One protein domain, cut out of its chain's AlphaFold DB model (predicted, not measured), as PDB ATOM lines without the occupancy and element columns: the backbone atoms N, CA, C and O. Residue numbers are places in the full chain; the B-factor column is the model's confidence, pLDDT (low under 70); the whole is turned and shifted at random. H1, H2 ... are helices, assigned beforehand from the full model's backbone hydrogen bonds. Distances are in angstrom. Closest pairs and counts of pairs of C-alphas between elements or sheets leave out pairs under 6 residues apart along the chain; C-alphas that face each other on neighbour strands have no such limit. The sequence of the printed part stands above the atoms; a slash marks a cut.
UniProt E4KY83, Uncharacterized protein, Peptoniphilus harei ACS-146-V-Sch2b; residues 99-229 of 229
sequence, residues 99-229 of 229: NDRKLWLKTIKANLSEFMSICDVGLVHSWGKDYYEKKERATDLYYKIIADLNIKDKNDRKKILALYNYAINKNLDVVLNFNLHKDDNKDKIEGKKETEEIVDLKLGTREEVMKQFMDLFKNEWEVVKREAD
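What this domain is: This is residues 99 to 229 of the 229 residues of an uncharacterized protein of Peptoniphilus harei ACS-146-V-Sch2b (UniProt E4KY83). Four helices, H1, H2, H3 and H5, make an up-and-down bundle, each running against the one before it in the chain, and a fifth helix, H4, is set off crosswise beyond H3. A long loop, residues 170 to 187, leads from H3 out to H4, while H5 comes back to the bundle and runs beside H1. The printed part has 131 residues with five named helices, H1 to H5 in order along the chain, and no named strand; its class is all helix. It is compact, with a radius of gyration of the C-alphas of 15.7 A, and spans 52 by 35 by 28 A.

How they stand to each other: Begin with H1, residues 99 to 122, and go on to H2, residues 129 to 148: they touch as a helical hairpin, with a shallow tilt of 32 degrees, opposite ways, and their closest C-alphas, those of Phe 115 and Ala 138, are 5.3 A apart. Next comes H3, residues 154 to 169, a second helical hairpin with H2. These two only just touch, with 3 pairs of C-alphas within 8 A, the closest being Ile 146 and Ile 160 at 6.7 A. H1 and H3 are close but not clearly touching, with C-alphas 119 and 167 at 7.8 A. Look next at H4, residues 188 to 198: it is near H3, with closest C-alphas 8.3 A apart, and apart from the other helices. Last is H5, residues 206 to 228, which touches H3 with residues 206 to 213 alone, closest at the C-alphas of Ala 162 and Val 209, 5.4 A, at a steep tilt of 37 degrees, only just past shallow. H5 also touches H1, opposite ways at a shallow tilt of 12 degrees, with the C-alphas of Leu 105 and Phe 217 closest at 7.0 A. H2 and H5 are apart. In H1, H2, H3 and H5 every O i to N i+4 pair is within hydrogen-bond range; in H4, 5 of 7 are.

Where its parts are: Find C-alpha 99 at (197.451, 241.991, 210.305); from there H1 runs 35.0 A to C-alpha 122. H2 covers 28.7 A and H3 22.4 A. H4 begins at C-alpha 188, (180.772, 210.596, 216.610), and covers 15.8 A. H5 runs 32.2 A to C-alpha 228 at (194.227, 245.557, 202.095).

The domain as a whole: The C-alphas of Trp 127 and Asp 229 are the two farthest apart, 52.6 A. The printed part has no cut, and the link from H3 to H4 is long, 18 residues. Look for pLDDT under 70 at residues 121 to 129, 150 to 154, 178 to 204 and 228 to 229.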
ATOM      1  N   ASN A  99     196.240 242.334 209.559       80.44
ATOM      2  CA  ASN A  99     197.451 241.991 210.305       80.44
ATOM      3  C   ASN A  99     197.270 240.728 211.151       80.44
ATOM      4  O   ASN A  99     198.142 239.859 211.113       80.44
ATOM      5  N   ASP A 100     196.130 240.580 211.826       80.38
ATOM      6  CA  ASP A 100     195.789 239.376 212.586       80.38
ATOM      7  C   ASP A 100     195.740 238.148 211.666       80.38
ATOM      8  O   ASP A 100     196.352 237.120 211.960       80.38
ATOM      9  N   ARG A 101     195.107 238.264 210.488       80.94
ATOM     10  CA  ARG A 101     195.064 237.178 209.495       80.94
ATOM     11  C   ARG A 101     196.450 236.850 208.932       80.94
ATOM     12  O   ARG A 101     196.786 235.676 208.786       80.94
ATOM     13  N   LYS A 102     197.295 237.854 208.660       83.00
ATOM     14  CA  LYS A 102     198.702 237.643 208.259       83.00
ATOM     15  C   LYS A 102     199.502 236.927 209.349       83.00
ATOM     16  O   LYS A 102     200.314 236.059 209.027       83.00
ATOM     17  N   LEU A 103     199.310 237.296 210.615       86.62
ATOM     18  CA  LEU A 103     199.990 236.677 211.752       86.62
ATOM     19  C   LEU A 103     199.556 235.218 211.930       86.62
ATOM     20  O   LEU A 103     200.406 234.337 212.062       86.62
ATOM     21  N   TRP A 104     198.253 234.954 211.849       88.00
ATOM     22  CA  TRP A 104     197.694 233.604 211.856       88.00
ATOM     23  C   TRP A 104     198.270 232.742 210.715       88.00
ATOM     24  O   TRP A 104     198.801 231.662 210.975       88.00
ATOM     25  N   LEU A 105     198.312 233.256 209.476       85.75
ATOM     26  CA  LEU A 105     198.918 232.552 208.331       85.75
ATOM     27  C   LEU A 105     200.398 232.218 208.545       85.75
ATOM     28  O   LEU A 105     200.839 231.107 208.240       85.75
ATOM     29  N   LYS A 106     201.181 233.173 209.065       86.38
ATOM     30  CA  LYS A 106     202.598 232.949 209.392       86.38
ATOM     31  C   LYS A 106     202.763 231.856 210.445       86.38
ATOM     32  O   LYS A 106     203.659 231.028 210.303       86.38
ATOM     33  N   THR A 107     201.898 231.845 211.455       89.19
ATOM     34  CA  THR A 107     201.928 230.877 212.559       89.19
ATOM     35  C   THR A 107     201.652 229.462 212.058       89.19
ATOM     36  O   THR A 107     202.475 228.574 212.278       89.19
ATOM     37  N   ILE A 108     200.584 229.260 211.276       87.81
ATOM     38  CA  ILE A 108     200.283 227.949 210.677       87.81
ATOM     39  C   ILE A 108     201.432 227.479 209.780       87.81
ATOM     40  O   ILE A 108     201.851 226.326 209.869       87.81
ATOM     41  N   LYS A 109     201.976 228.360 208.930       86.44
ATOM     42  CA  LYS A 109     203.091 228.012 208.038       86.44
ATOM     43  C   LYS A 109     204.342 227.593 208.815       86.44
ATOM     44  O   LYS A 109     204.999 226.633 208.419       86.44
ATOM     45  N   ALA A 110     204.672 228.302 209.894       85.56
ATOM     46  CA  ALA A 110     205.811 227.977 210.746       85.56
ATOM     47  C   ALA A 110     205.615 226.627 211.450       85.56
ATOM     48  O   ALA A 110     206.477 225.758 211.331       85.56
ATOM     49  N   ASN A 111     204.454 226.420 212.082       89.31
ATOM     50  CA  ASN A 111     204.123 225.174 212.776       89.31
ATOM     51  C   ASN A 111     204.145 223.974 211.820       89.31
ATOM     52  O   ASN A 111     204.735 222.945 212.136       89.31
ATOM     53  N   LEU A 112     203.559 224.121 210.625       89.31
ATOM     54  CA  LEU A 112     203.580 223.083 209.596       89.31
ATOM     55  C   LEU A 112     205.008 222.786 209.133       89.31
ATOM     56  O   LEU A 112     205.392 221.626 209.037       89.31
ATOM     57  N   SER A 113     205.814 223.813 208.856       86.88
ATOM     58  CA  SER A 113     207.201 223.621 208.424       86.88
ATOM     59  C   SER A 113     208.026 222.876 209.476       86.88
ATOM     60  O   SER A 113     208.775 221.963 209.128       86.88
ATOM     61  N   GLU A 114     207.879 223.246 210.750       86.81
ATOM     62  CA  GLU A 114     208.562 222.587 211.864       86.81
ATOM     63  C   GLU A 114     208.102 221.128 211.999       86.81
ATOM     64  O   GLU A 114     208.933 220.219 211.989       86.81
ATOM     65  N   PHE A 115     206.787 220.889 211.998       88.38
ATOM     66  CA  PHE A 115     206.190 219.553 212.052       88.38
ATOM     67  C   PHE A 115     206.735 218.638 210.949       88.38
ATOM     68  O   PHE A 115     207.215 217.536 211.224       88.38
ATOM     69  N   MET A 116     206.726 219.119 209.703       84.69
ATOM     70  CA  MET A 116     207.211 218.358 208.554       84.69
ATOM     71  C   MET A 116     208.720 218.099 208.642       84.69
ATOM     72  O   MET A 116     209.180 217.031 208.246       84.69
ATOM     73  N   SER A 117     209.501 219.048 209.170       84.94
ATOM     74  CA  SER A 117     210.945 218.864 209.352       84.94
ATOM     75  C   SER A 117     211.264 217.772 210.377       84.94
ATOM     76  O   SER A 117     212.096 216.911 210.104       84.94
ATOM     77  N   ILE A 118     210.547 217.733 211.506       85.06
ATOM     78  CA  ILE A 118     210.713 216.697 212.534       85.06
ATOM     79  C   ILE A 118     210.322 215.323 211.975       85.06
ATOM     80  O   ILE A 118     211.047 214.342 212.154       85.06
ATOM     81  N   CYS A 119     209.210 215.260 211.241       80.69
ATOM     82  CA  CYS A 119     208.708 214.025 210.647       80.69
ATOM     83  C   CYS A 119     209.624 213.452 209.548       80.69
ATOM     84  O   CYS A 119     209.657 212.235 209.352       80.69
ATOM     85  N   ASP A 120     210.365 214.290 208.819       74.94
ATOM     86  CA  ASP A 120     211.258 213.842 207.743       74.94
ATOM     87  C   ASP A 120     212.700 213.589 208.184       74.94
ATOM     88  O   ASP A 120     213.325 212.673 207.659       74.94
ATOM     89  N   VAL A 121     213.220 214.344 209.157       66.88
ATOM     90  CA  VAL A 121     214.602 214.183 209.650       66.88
ATOM     91  C   VAL A 121     214.770 212.921 210.501       66.88
ATOM     92  O   VAL A 121     215.869 212.377 210.580       66.88
ATOM     93  N   GLY A 122     213.689 212.388 211.070       55.94
ATOM     94  CA  GLY A 122     213.680 211.006 211.527       55.94
ATOM     95  C   GLY A 122     213.076 210.806 212.904       55.94
ATOM     96  O   GLY A 122     213.766 210.865 213.917       55.94
ATOM     97  N   LEU A 123     211.834 210.326 212.900       54.91
ATOM     98  CA  LEU A 123     211.373 209.324 213.871       54.91
ATOM     99  C   LEU A 123     211.946 207.922 213.553       54.91
ATOM    100  O   LEU A 123     211.531 206.925 214.130       54.91
ATOM    101  N   VAL A 124     212.880 207.827 212.601       49.28
ATOM    102  CA  VAL A 124     213.324 206.561 212.007       49.28
ATOM    103  C   VAL A 124     214.639 206.049 212.616       49.28
ATOM    104  O   VAL A 124     214.864 204.844 212.572       49.28
ATOM    105  N   HIS A 125     215.493 206.887 213.234       44.88
ATOM    106  CA  HIS A 125     216.866 206.472 213.609       44.88
ATOM    107  C   HIS A 125     217.394 206.872 215.003       44.88
ATOM    108  O   HIS A 125     218.534 206.545 215.318       44.88
ATOM    109  N   SER A 126     216.611 207.519 215.871       51.75
ATOM    110  CA  SER A 126     217.058 207.839 217.238       51.75
ATOM    111  C   SER A 126     216.339 206.929 218.229       51.75
ATOM    112  O   SER A 126     215.134 207.039 218.406       51.75
ATOM    113  N   TRP A 127     217.045 205.991 218.853       53.12
ATOM    114  CA  TRP A 127     216.548 205.286 220.037       53.12
ATOM    115  C   TRP A 127     217.161 206.004 221.246       53.12
ATOM    116  O   TRP A 127     218.343 205.830 221.529       53.12
ATOM    117  N   GLY A 128     216.409 206.890 221.909       63.03
ATOM    118  CA  GLY A 128     216.927 207.698 223.023       63.03
ATOM    119  C   GLY A 128     215.995 208.830 223.473       63.03
ATOM    120  O   GLY A 128     214.904 208.996 222.941       63.03
ATOM    121  N   LYS A 129     216.419 209.635 224.456       66.31
ATOM    122  CA  LYS A 129     215.630 210.756 225.017       66.31
ATOM    123  C   LYS A 129     215.202 211.792 223.957       66.31
ATOM    124  O   LYS A 129     214.054 212.217 223.945       66.31
ATOM    125  N   ASP A 130     216.097 212.101 223.019       74.25
ATOM    126  CA  ASP A 130     215.871 213.028 221.895       74.25
ATOM    127  C   ASP A 130     214.741 212.568 220.950       74.25
ATOM    128  O   ASP A 130     214.037 213.384 220.362       74.25
ATOM    129  N   TYR A 131     214.501 211.257 220.842       75.81
ATOM    130  CA  TYR A 131     213.382 210.720 220.066       75.81
ATOM    131  C   TYR A 131     212.027 211.032 220.698       75.81
ATOM    132  O   TYR A 131     211.111 211.463 219.998       75.81
ATOM    133  N   TYR A 132     211.903 210.839 222.014       76.38
ATOM    134  CA  TYR A 132     210.658 211.114 222.731       76.38
ATOM    135  C   TYR A 132     210.329 212.606 222.720       76.38
ATOM    136  O   TYR A 132     209.195 212.958 222.414       76.38
ATOM    137  N   GLU A 133     211.324 213.474 222.932       82.75
ATOM    138  CA  GLU A 133     211.145 214.933 222.868       82.75
ATOM    139  C   GLU A 133     210.711 215.395 221.466       82.75
ATOM    140  O   GLU A 133     209.782 216.190 221.322       82.75
ATOM    141  N   LYS A 134     211.321 214.853 220.401       83.31
ATOM    142  CA  LYS A 134     210.913 215.144 219.015       83.31
ATOM    143  C   LYS A 134     209.510 214.633 218.704       83.31
ATOM    144  O   LYS A 134     208.746 215.322 218.029       83.31
ATOM    145  N   LYS A 135     209.157 213.442 219.191       84.25
ATOM    146  CA  LYS A 135     207.826 212.852 219.007       84.25
ATOM    147  C   LYS A 135     206.749 213.667 219.722       84.25
ATOM    148  O   LYS A 135     205.716 213.962 219.122       84.25
ATOM    149  N   GLU A 136     207.001 214.066 220.964       87.12
ATOM    150  CA  GLU A 136     206.126 214.943 221.744       87.12
ATOM    151  C   GLU A 136     205.962 216.296 221.042       87.12
ATOM    152  O   GLU A 136     204.843 216.719 220.766       87.12
ATOM    153  N   ARG A 137     207.064 216.912 220.595       90.50
ATOM    154  CA  ARG A 137     207.022 218.175 219.851       90.50
ATOM    155  C   ARG A 137     206.226 218.079 218.548       90.50
ATOM    156  O   ARG A 137     205.455 218.985 218.239       90.50
ATOM    157  N   ALA A 138     206.395 217.009 217.775       88.62
ATOM    158  CA  ALA A 138     205.616 216.790 216.556       88.62
ATOM    159  C   ALA A 138     204.121 216.598 216.858       88.62
ATOM    160  O   ALA A 138     203.278 217.117 216.128       88.62
ATOM    161  N   THR A 139     203.797 215.909 217.953       88.06
ATOM    162  CA  THR A 139     202.421 215.710 218.432       88.06
ATOM    163  C   THR A 139     201.786 217.041 218.854       88.06
ATOM    164  O   THR A 139     200.684 217.373 218.421       88.06
ATOM    165  N   ASP A 140     202.516 217.869 219.600       90.81
ATOM    166  CA  ASP A 140     202.083 219.217 219.977       90.81
ATOM    167  C   ASP A 140     201.833 220.107 218.760       90.81
ATOM    168  O   ASP A 140     200.837 220.831 218.696       90.81
ATOM    169  N   LEU A 141     202.744 220.080 217.784       90.38
ATOM    170  CA  LEU A 141     202.604 220.855 216.555       90.38
ATOM    171  C   LEU A 141     201.397 220.388 215.741       90.38
ATOM    172  O   LEU A 141     200.663 221.232 215.231       90.38
ATOM    173  N   TYR A 142     201.151 219.079 215.667       89.12
ATOM    174  CA  TYR A 142     199.957 218.519 215.039       89.12
ATOM    175  C   TYR A 142     198.678 219.107 215.652       89.12
ATOM    176  O   TYR A 142     197.856 219.679 214.932       89.12
ATOM    177  N   TYR A 143     198.537 219.055 216.979       87.44
ATOM    178  CA  TYR A 143     197.345 219.582 217.648       87.44
ATOM    179  C   TYR A 143     197.220 221.103 217.536       87.44
ATOM    180  O   TYR A 143     196.111 221.601 217.344       87.44
ATOM    181  N   LYS A 144     198.334 221.849 217.572       89.25
ATOM    182  CA  LYS A 144     198.331 223.302 217.331       89.25
ATOM    183  C   LYS A 144     197.837 223.649 215.933       89.25
ATOM    184  O   LYS A 144     196.983 224.516 215.797       89.25
ATOM    185  N   ILE A 145     198.323 222.955 214.901       88.12
ATOM    186  CA  ILE A 145     197.889 223.189 213.518       88.12
ATOM    187  C   ILE A 145     196.386 222.931 213.380       88.12
ATOM    188  O   ILE A 145     195.692 223.731 212.760       88.12
ATOM    189  N   ILE A 146     195.864 221.848 213.964       85.31
ATOM    190  CA  ILE A 146     194.428 221.539 213.893       85.31
ATOM    191  C   ILE A 146     193.594 222.554 214.678       85.31
ATOM    192  O   ILE A 146     192.534 222.944 214.201       85.31
ATOM    193  N   ALA A 147     194.065 223.011 215.840       82.94
ATOM    194  CA  ALA A 147     193.381 224.041 216.621       82.94
ATOM    195  C   ALA A 147     193.338 225.394 215.892       82.94
ATOM    196  O   ALA A 147     192.314 226.075 215.909       82.94
ATOM    197  N   ASP A 148     194.431 225.763 215.221       83.44
ATOM    198  CA  ASP A 148     194.514 226.997 214.440       83.44
ATOM    199  C   ASP A 148     193.697 226.917 213.138       83.44
ATOM    200  O   ASP A 148     193.292 227.949 212.590       83.44
ATOM    201  N   LEU A 149     193.440 225.710 212.625       80.19
ATOM    202  CA  LEU A 149     192.575 225.492 211.472       80.19
ATOM    203  C   LEU A 149     191.107 225.680 211.863       80.19
ATOM    204  O   LEU A 149     190.498 224.888 212.577       80.19
ATOM    205  N   ASN A 150     190.494 226.727 211.319       67.88
ATOM    206  CA  ASN A 150     189.072 226.980 211.493       67.88
ATOM    207  C   ASN A 150     188.257 226.118 210.517       67.88
ATOM    208  O   ASN A 150     188.014 226.535 209.388       67.88
ATOM    209  N   ILE A 151     187.862 224.920 210.948       66.88
ATOM    210  CA  ILE A 151     187.144 223.936 210.125       66.88
ATOM    211  C   ILE A 151     185.737 224.441 209.829       66.88
ATOM    212  O   ILE A 151     184.854 224.395 210.689       66.88
ATOM    213  N   LYS A 152     185.505 224.904 208.600       66.56
ATOM    214  CA  LYS A 152     184.176 225.367 208.173       66.56
ATOM    215  C   LYS A 152     183.565 224.497 207.094       66.56
ATOM    216  O   LYS A 152     182.341 224.421 207.012       66.56
ATOM    217  N   ASP A 153     184.391 223.850 206.277       68.44
ATOM    218  CA  ASP A 153     183.931 223.143 205.088       68.44
ATOM    219  C   ASP A 153     184.594 221.766 204.876       68.44
ATOM    220  O   ASP A 153     185.485 221.323 205.609       68.44
ATOM    221  N   LYS A 154     184.131 221.059 203.836       69.50
ATOM    222  CA  LYS A 154     184.655 219.742 203.438       69.50
ATOM    223  C   LYS A 154     186.126 219.806 202.997       69.50
ATOM    224  O   LYS A 154     186.835 218.807 203.112       69.50
ATOM    225  N   ASN A 155     186.608 220.950 202.510       74.19
ATOM    226  CA  ASN A 155     188.003 221.113 202.107       74.19
ATOM    227  C   ASN A 155     188.925 221.270 203.319       74.19
ATOM    228  O   ASN A 155     190.065 220.822 203.267       74.19
ATOM    229  N   ASP A 156     188.482 221.885 204.410       75.81
ATOM    230  CA  ASP A 156     189.243 221.961 205.663       75.81
ATOM    231  C   ASP A 156     189.389 220.586 206.309       75.81
ATOM    232  O   ASP A 156     190.477 220.217 206.754       75.81
ATOM    233  N   ARG A 157     188.333 219.765 206.247       78.56
ATOM    234  CA  ARG A 157     188.393 218.362 206.681       78.56
ATOM    235  C   ARG A 157     189.435 217.559 205.898       78.56
ATOM    236  O   ARG A 157     190.187 216.800 206.501       78.56
ATOM    237  N   LYS A 158     189.552 217.769 204.579       81.50
ATOM    238  CA  LYS A 158     190.595 217.123 203.755       81.50
ATOM    239  C   LYS A 158     192.013 217.499 204.191       81.50
ATOM    240  O   LYS A 158     192.871 216.622 204.231       81.50
ATOM    241  N   LYS A 159     192.257 218.764 204.557       83.94
ATOM    242  CA  LYS A 159     193.565 219.229 205.065       83.94
ATOM    243  C   LYS A 159     193.950 218.489 206.347       83.94
ATOM    244  O   LYS A 159     195.066 217.992 206.464       83.94
ATOM    245  N   ILE A 160     193.004 218.379 207.278       84.56
ATOM    246  CA  ILE A 160     193.210 217.689 208.558       84.56
ATOM    247  C   ILE A 160     193.427 216.200 208.347       84.56
ATOM    248  O   ILE A 160     194.328 215.631 208.954       84.56
ATOM    249  N   LEU A 161     192.651 215.574 207.464       83.31
ATOM    250  CA  LEU A 161     192.810 214.156 207.177       83.31
ATOM    251  C   LEU A 161     194.157 213.858 206.507       83.31
ATOM    252  O   LEU A 161     194.821 212.895 206.878       83.31
ATOM    253  N   ALA A 162     194.605 214.707 205.576       84.88
ATOM    254  CA  ALA A 162     195.937 214.594 204.988       84.88
ATOM    255  C   ALA A 162     197.031 214.696 206.063       84.88
ATOM    256  O   ALA A 162     197.948 213.875 206.085       84.88
ATOM    257  N   LEU A 163     196.920 215.670 206.973       86.94
ATOM    258  CA  LEU A 163     197.870 215.855 208.069       86.94
ATOM    259  C   LEU A 163     197.864 214.664 209.040       86.94
ATOM    260  O   LEU A 163     198.927 214.191 209.433       86.94
ATOM    261  N   TYR A 164     196.681 214.160 209.394       87.25
ATOM    262  CA  TYR A 164     196.500 212.986 210.245       87.25
ATOM    263  C   TYR A 164     197.124 211.739 209.626       87.25
ATOM    264  O   TYR A 164     197.963 211.105 210.259       87.25
ATOM    265  N   ASN A 165     196.799 211.424 208.371       84.62
ATOM    266  CA  ASN A 165     197.367 210.260 207.694       84.62
ATOM    267  C   ASN A 165     198.894 210.363 207.596       84.62
ATOM    268  O   ASN A 165     199.590 209.374 207.806       84.62
ATOM    269  N   TYR A 166     199.430 211.559 207.330       84.88
ATOM    270  CA  TYR A 166     200.876 211.773 207.340       84.88
ATOM    271  C   TYR A 166     201.480 211.551 208.735       84.88
ATOM    272  O   TYR A 166     202.519 210.907 208.843       84.88
ATOM    273  N   ALA A 167     200.829 212.014 209.803       85.38
ATOM    274  CA  ALA A 167     201.288 211.793 211.173       85.38
ATOM    275  C   ALA A 167     201.288 210.298 211.558       85.38
ATOM    276  O   ALA A 167     202.288 209.795 212.076       85.38
ATOM    277  N   ILE A 168     200.216 209.569 211.231       84.44
ATOM    278  CA  ILE A 168     200.114 208.117 211.452       84.44
ATOM    279  C   ILE A 168     201.190 207.363 210.662       84.44
ATOM    280  O   ILE A 168     201.884 206.521 211.228       84.44
ATOM    281  N   ASN A 169     201.425 207.729 209.396       82.38
ATOM    282  CA  ASN A 169     202.501 207.157 208.572       82.38
ATOM    283  C   ASN A 169     203.902 207.371 209.173       82.38
ATOM    284  O   ASN A 169     204.853 206.679 208.808       82.38
ATOM    285  N   LYS A 170     204.047 208.339 210.081       82.69
ATOM    286  CA  LYS A 170     205.285 208.646 210.802       82.69
ATOM    287  C   LYS A 170     205.318 208.050 212.215       82.69
ATOM    288  O   LYS A 170     206.238 208.358 212.966       82.69
ATOM    289  N   ASN A 171     204.378 207.167 212.566       81.06
ATOM    290  CA  ASN A 171     204.248 206.519 213.878       81.06
ATOM    291  C   ASN A 171     204.010 207.497 215.049       81.06
ATOM    292  O   ASN A 171     204.436 207.248 216.185       81.06
ATOM    293  N   LEU A 172     203.340 208.621 214.783       82.94
ATOM    294  CA  LEU A 172     202.840 209.511 215.830       82.94
ATOM    295  C   LEU A 172     201.547 208.946 216.422       82.94
ATOM    296  O   LEU A 172     200.707 208.419 215.698       82.94
ATOM    297  N   ASP A 173     201.401 209.068 217.740       82.25
ATOM    298  CA  ASP A 173     200.171 208.696 218.441       82.25
ATOM    299  C   ASP A 173     199.288 209.941 218.538       82.25
ATOM    300  O   ASP A 173     199.456 210.780 219.420       82.25
ATOM    301  N   VAL A 174     198.438 210.122 217.530       81.12
ATOM    302  CA  VAL A 174     197.585 211.302 217.374       81.12
ATOM    303  C   VAL A 174     196.151 210.887 217.092       81.12
ATOM    304  O   VAL A 174     195.887 209.864 216.465       81.12
ATOM    305  N   VAL A 175     195.208 211.723 217.517       80.56
ATOM    306  CA  VAL A 175     193.773 211.485 217.337       80.56
ATOM    307  C   VAL A 175     193.224 212.422 216.273       80.56
ATOM    308  O   VAL A 175     193.350 213.643 216.391       80.56
ATOM    309  N   LEU A 176     192.556 211.850 215.270       78.44
ATOM    310  CA  LEU A 176     191.796 212.614 214.290       78.44
ATOM    311  C   LEU A 176     190.618 213.302 214.985       78.44
ATOM    312  O   LEU A 176     189.681 212.641 215.434       78.44
ATOM    313  N   ASN A 177     190.648 214.631 215.047       70.25
ATOM    314  CA  ASN A 177     189.537 215.417 215.562       70.25
ATOM    315  C   ASN A 177     189.151 216.527 214.576       70.25
ATOM    316  O   ASN A 177     189.933 217.436 214.309       70.25
ATOM    317  N   PHE A 178     187.924 216.457 214.057       68.31
ATOM    318  CA  PHE A 178     187.341 217.483 213.187       68.31
ATOM    319  C   PHE A 178     186.584 218.581 213.952       68.31
ATOM    320  O   PHE A 178     186.064 219.502 213.332       68.31
ATOM    321  N   ASN A 179     186.483 218.482 215.278       57.62
ATOM    322  CA  ASN A 179     185.728 219.385 216.138       57.62
ATOM    323  C   ASN A 179     186.508 219.632 217.443       57.62
ATOM    324  O   ASN A 179     186.241 219.013 218.467       57.62
ATOM    325  N   LEU A 180     187.449 220.578 217.444       53.78
ATOM    326  CA  LEU A 180     188.079 221.044 218.693       53.78
ATOM    327  C   LEU A 180     187.205 222.053 219.475       53.78
ATOM    328  O   LEU A 180     187.572 222.460 220.573       53.78
ATOM    329  N   HIS A 181     186.039 222.448 218.941       45.91
ATOM    330  CA  HIS A 181     185.184 223.507 219.507       45.91
ATOM    331  C   HIS A 181     183.695 223.151 219.676       45.91
ATOM    332  O   HIS A 181     182.884 224.049 219.903       45.91
ATOM    333  N   LYS A 182     183.296 221.878 219.570       42.91
ATOM    334  CA  LYS A 182     181.897 221.474 219.790       42.91
ATOM    335  C   LYS A 182     181.802 220.386 220.847       42.91
ATOM    336  O   LYS A 182     182.476 219.371 220.725       42.91
ATOM    337  N   ASP A 183     180.945 220.639 221.836       37.28
ATOM    338  CA  ASP A 183     180.597 219.720 222.917       37.28
ATOM    339  C   ASP A 183     180.311 218.308 222.396       37.28
ATOM    340  O   ASP A 183     179.528 218.085 221.463       37.28
ATOM    341  N   ASP A 184     180.973 217.362 223.047       45.25
ATOM    342  CA  ASP A 184     180.910 215.935 222.810       45.25
ATOM    343  C   ASP A 184     179.469 215.420 222.908       45.25
ATOM    344  O   ASP A 184     178.835 215.537 223.954       45.25
ATOM    345  N   ASN A 185     178.950 214.829 221.821       42.00
ATOM    346  CA  ASN A 185     178.244 213.528 221.825       42.00
ATOM    347  C   ASN A 185     177.390 213.252 220.574       42.00
ATOM    348  O   ASN A 185     177.016 212.099 220.369       42.00
ATOM    349  N   LYS A 186     177.103 214.230 219.700       42.03
ATOM    350  CA  LYS A 186     176.274 213.983 218.494       42.03
ATOM    351  C   LYS A 186     177.047 213.617 217.219       42.03
ATOM    352  O   LYS A 186     176.541 212.824 216.430       42.03
ATOM    353  N   ASP A 187     178.291 214.068 217.063       46.06
ATOM    354  CA  ASP A 187     179.010 213.966 215.776       46.06
ATOM    355  C   ASP A 187     179.863 212.687 215.616       46.06
ATOM    356  O   ASP A 187     180.404 212.421 214.541       46.06
ATOM    357  N   LYS A 188     179.965 211.838 216.654       46.31
ATOM    358  CA  LYS A 188     180.772 210.596 216.610       46.31
ATOM    359  C   LYS A 188     180.269 209.574 215.578       46.31
ATOM    360  O   LYS A 188     181.048 208.736 215.127       46.31
ATOM    361  N   ILE A 189     178.985 209.621 215.220       41.44
ATOM    362  CA  ILE A 189     178.352 208.657 214.305       41.44
ATOM    363  C   ILE A 189     178.460 209.123 212.842       41.44
ATOM    364  O   ILE A 189     178.748 208.302 211.972       41.44
ATOM    365  N   GLU A 190     178.314 210.424 212.567       41.38
ATOM    366  CA  GLU A 190     178.513 210.997 211.222       41.38
ATOM    367  C   GLU A 190     179.986 210.975 210.797       41.38
ATOM    368  O   GLU A 190     180.291 210.620 209.658       41.38
ATOM    369  N   GLY A 191     180.907 211.237 211.731       47.38
ATOM    370  CA  GLY A 191     182.342 211.162 211.463       47.38
ATOM    371  C   GLY A 191     182.790 209.780 210.979       47.38
ATOM    372  O   GLY A 191     183.607 209.701 210.070       47.38
ATOM    373  N   LYS A 192     182.229 208.681 211.508       43.41
ATOM    374  CA  LYS A 192     182.617 207.315 211.105       43.41
ATOM    375  C   LYS A 192     182.291 206.995 209.642       43.41
ATOM    376  O   LYS A 192     183.166 206.504 208.939       43.41
ATOM    377  N   LYS A 193     181.078 207.319 209.175       43.53
ATOM    378  CA  LYS A 193     180.652 207.042 207.789       43.53
ATOM    379  C   LYS A 193     181.368 207.917 206.756       43.53
ATOM    380  O   LYS A 193     181.707 207.428 205.688       43.53
ATOM    381  N   GLU A 194     181.635 209.187 207.067       47.50
ATOM    382  CA  GLU A 194     182.414 210.051 206.165       47.50
ATOM    383  C   GLU A 194     183.910 209.714 206.175       47.50
ATOM    384  O   GLU A 194     184.566 209.842 205.147       47.50
ATOM    385  N   THR A 195     184.468 209.263 207.305       48.16
ATOM    386  CA  THR A 195     185.872 208.821 207.352       48.16
ATOM    387  C   THR A 195     186.075 207.608 206.440       48.16
ATOM    388  O   THR A 195     187.043 207.587 205.689       48.16
ATOM    389  N   GLU A 196     185.133 206.659 206.413       46.69
ATOM    390  CA  GLU A 196     185.161 205.504 205.498       46.69
ATOM    391  C   GLU A 196     185.121 205.911 204.011       46.69
ATOM    392  O   GLU A 196     185.833 205.317 203.207       46.69
ATOM    393  N   GLU A 197     184.380 206.961 203.640       46.72
ATOM    394  CA  GLU A 197     184.284 207.431 202.245       46.72
ATOM    395  C   GLU A 197     185.530 208.220 201.775       46.72
ATOM    396  O   GLU A 197     185.785 208.344 200.578       46.72
ATOM    397  N   ILE A 198     186.334 208.763 202.701       48.72
ATOM    398  CA  ILE A 198     187.538 209.555 202.379       48.72
ATOM    399  C   ILE A 198     188.830 208.715 202.497       48.72
ATOM    400  O   ILE A 198     189.849 209.072 201.900       48.72
ATOM    401  N   VAL A 199     188.797 207.574 203.198       46.72
ATOM    402  CA  VAL A 199     189.926 206.628 203.348       46.72
ATOM    403  C   VAL A 199     190.397 206.024 202.010       46.72
ATOM    404  O   VAL A 199     191.558 205.635 201.904       46.72
ATOM    405  N   ASP A 200     189.572 206.044 200.957       46.06
ATOM    406  CA  ASP A 200     189.950 205.597 199.602       46.06
ATOM    407  C   ASP A 200     190.887 206.561 198.847       46.06
ATOM    408  O   ASP A 200     191.472 206.217 197.814       46.06
ATOM    409  N   LEU A 201     191.089 207.781 199.350       53.03
ATOM    410  CA  LEU A 201     192.112 208.672 198.820       53.03
ATOM    411  C   LEU A 201     193.447 208.340 199.497       53.03
ATOM    412  O   LEU A 201     193.536 208.347 200.721       53.03
ATOM    413  N   LYS A 202     194.511 208.136 198.708       55.75
ATOM    414  CA  LYS A 202     195.926 208.096 199.149       55.75
ATOM    415  C   LYS A 202     196.382 209.441 199.764       55.75
ATOM    416  O   LYS A 202     197.342 210.057 199.309       55.75
ATOM    417  N   LEU A 203     195.664 209.943 200.761       59.34
ATOM    418  CA  LEU A 203     195.954 211.151 201.523       59.34
ATOM    419  C   LEU A 203     197.027 210.824 202.563       59.34
ATOM    420  O   LEU A 203     196.971 209.769 203.191       59.34
ATOM    421  N   GLY A 204     197.976 211.737 202.772       61.72
ATOM    422  CA  GLY A 204     199.002 211.594 203.813       61.72
ATOM    423  C   GLY A 204     200.430 211.393 203.319       61.72
ATOM    424  O   GLY A 204     201.293 211.012 204.107       61.72
ATOM    425  N   THR A 205     200.714 211.656 202.040       79.31
ATOM    426  CA  THR A 205     202.088 211.921 201.594       79.31
ATOM    427  C   THR A 205     202.469 213.366 201.919       79.31
ATOM    428  O   THR A 205     201.605 214.239 202.039       79.31
ATOM    429  N   ARG A 206     203.775 213.645 202.023       79.06
ATOM    430  CA  ARG A 206     204.284 215.018 202.184       79.06
ATOM    431  C   ARG A 206     203.742 215.947 201.101       79.06
ATOM    432  O   ARG A 206     203.336 217.064 201.402       79.06
ATOM    433  N   GLU A 207     203.738 215.483 199.857       79.94
ATOM    434  CA  GLU A 207     203.263 216.247 198.703       79.94
ATOM    435  C   GLU A 207     201.789 216.622 198.838       79.94
ATOM    436  O   GLU A 207     201.430 217.772 198.596       79.94
ATOM    437  N   GLU A 208     200.949 215.692 199.290       81.88
ATOM    438  CA  GLU A 208     199.520 215.945 199.440       81.88
ATOM    439  C   GLU A 208     199.231 216.894 200.609       81.88
ATOM    440  O   GLU A 208     198.460 217.837 200.450       81.88
ATOM    441  N   VAL A 209     199.909 216.732 201.754       82.31
ATOM    442  CA  VAL A 209     199.818 217.700 202.864       82.31
ATOM    443  C   VAL A 209     200.237 219.091 202.386       82.31
ATOM    444  O   VAL A 209     199.512 220.065 202.587       82.31
ATOM    445  N   MET A 210     201.371 219.194 201.691       81.81
ATOM    446  CA  MET A 210     201.857 220.469 201.168       81.81
ATOM    447  C   MET A 210     200.885 221.086 200.168       81.81
ATOM    448  O   MET A 210     200.632 222.284 200.242       81.81
ATOM    449  N   LYS A 211     200.298 220.295 199.268       81.94
ATOM    450  CA  LYS A 211     199.302 220.765 198.300       81.94
ATOM    451  C   LYS A 211     198.079 221.362 198.997       81.94
ATOM    452  O   LYS A 211     197.732 222.512 198.740       81.94
ATOM    453  N   GLN A 212     197.492 220.625 199.938       83.25
ATOM    454  CA  GLN A 212     196.303 221.047 200.682       83.25
ATOM    455  C   GLN A 212     196.541 222.346 201.482       83.25
ATOM    456  O   GLN A 212     195.685 223.235 201.512       83.25
ATOM    457  N   PHE A 213     197.718 222.495 202.099       83.12
ATOM    458  CA  PHE A 213     198.076 223.711 202.835       83.12
ATOM    459  C   PHE A 213     198.524 224.865 201.926       83.12
ATOM    460  O   PHE A 213     198.254 226.019 202.245       83.12
ATOM    461  N   MET A 214     199.147 224.603 200.774       83.31
ATOM    462  CA  MET A 214     199.434 225.650 199.784       83.31
ATOM    463  C   MET A 214     198.151 226.271 199.236       83.31
ATOM    464  O   MET A 214     198.086 227.494 199.110       83.31
ATOM    465  N   ASP A 215     197.129 225.459 198.970       82.81
ATOM    466  CA  ASP A 215     195.822 225.956 198.539       82.81
ATOM    467  C   ASP A 215     195.169 226.823 199.627       82.81
ATOM    468  O   ASP A 215     194.651 227.900 199.324       82.81
ATOM    469  N   LEU A 216     195.269 226.422 200.904       83.00
ATOM    470  CA  LEU A 216     194.848 227.253 202.040       83.00
ATOM    471  C   LEU A 216     195.569 228.606 202.036       83.00
ATOM    472  O   LEU A 216     194.924 229.653 202.063       83.00
ATOM    473  N   PHE A 217     196.903 228.587 201.982       83.62
ATOM    474  CA  PHE A 217     197.708 229.805 202.029       83.62
ATOM    475  C   PHE A 217     197.414 230.725 200.851       83.62
ATOM    476  O   PHE A 217     197.326 231.935 201.039       83.62
ATOM    477  N   LYS A 218     197.231 230.174 199.647       82.62
ATOM    478  CA  LYS A 218     196.882 230.949 198.456       82.62
ATOM    479  C   LYS A 218     195.520 231.622 198.619       82.62
ATOM    480  O   LYS A 218     195.421 232.827 198.411       82.62
ATOM    481  N   ASN A 219     194.500 230.872 199.030       84.12
ATOM    482  CA  ASN A 219     193.144 231.400 199.182       84.12
ATOM    483  C   ASN A 219     193.073 232.501 200.246       84.12
ATOM    484  O   ASN A 219     192.527 233.573 199.994       84.12
ATOM    485  N   GLU A 220     193.672 232.271 201.412       82.06
ATOM    486  CA  GLU A 220     193.697 233.249 202.502       82.06
ATOM    487  C   GLU A 220     194.559 234.474 202.161       82.06
ATOM    488  O   GLU A 220     194.215 235.598 202.530       82.06
ATOM    489  N   TRP A 221     195.639 234.304 201.393       78.69
ATOM    490  CA  TRP A 221     196.439 235.428 200.903       78.69
ATOM    491  C   TRP A 221     195.667 236.312 199.914       78.69
ATOM    492  O   TRP A 221     195.779 237.535 199.972       78.69
ATOM    493  N   GLU A 222     194.833 235.729 199.051       81.69
ATOM    494  CA  GLU A 222     193.940 236.495 198.170       81.69
ATOM    495  C   GLU A 222     192.839 237.236 198.947       81.69
ATOM    496  O   GLU A 222     192.398 238.310 198.539       81.69
ATOM    497  N   VAL A 223     192.396 236.714 200.095       80.62
ATOM    498  CA  VAL A 223     191.514 237.464 201.005       80.62
ATOM    499  C   VAL A 223     192.267 238.644 201.623       80.62
ATOM    500  O   VAL A 223     191.774 239.765 201.571       80.62
ATOM    501  N   VAL A 224     193.480 238.413 202.130       74.50
ATOM    502  CA  VAL A 224     194.344 239.456 202.707       74.50
ATOM    503  C   VAL A 224     194.617 240.591 201.716       74.50
ATOM    504  O   VAL A 224     194.575 241.751 202.111       74.50
ATOM    505  N   LYS A 225     194.875 240.282 200.438       72.00
ATOM    506  CA  LYS A 225     195.045 241.306 199.392       72.00
ATOM    507  C   LYS A 225     193.776 242.131 199.202       72.00
ATOM    508  O   LYS A 225     193.828 243.346 199.309       72.00
ATOM    509  N   ARG A 226     192.629 241.466 199.018       77.88
ATOM    510  CA  ARG A 226     191.333 242.140 198.824       77.88
ATOM    511  C   ARG A 226     190.900 243.000 200.010       77.88
ATOM    512  O   ARG A 226     190.129 243.931 199.826       77.88
ATOM    513  N   GLU A 227     191.316 242.657 201.227       70.19
ATOM    514  CA  GLU A 227     191.029 243.450 202.428       70.19
ATOM    515  C   GLU A 227     191.986 244.634 202.609       70.19
ATOM    516  O   GLU A 227     191.594 245.637 203.216       70.19
ATOM    517  N   ALA A 228     193.215 244.506 202.097       65.50
ATOM    518  CA  ALA A 228     194.227 245.557 202.095       65.50
ATOM    519  C   ALA A 228     193.985 246.618 201.006       65.50
ATOM    520  O   ALA A 228     194.364 247.772 201.219       65.50
ATOM    521  N   ASP A 229     193.348 246.233 199.896       58.09
ATOM    522  CA  ASP A 229     192.841 247.129 198.847       58.09
ATOM    523  C   ASP A 229     191.546 247.879 199.283       58.09
ATOM    524  O   ASP A 229     191.357 249.037 198.844       58.09
TER     525      ASP A 229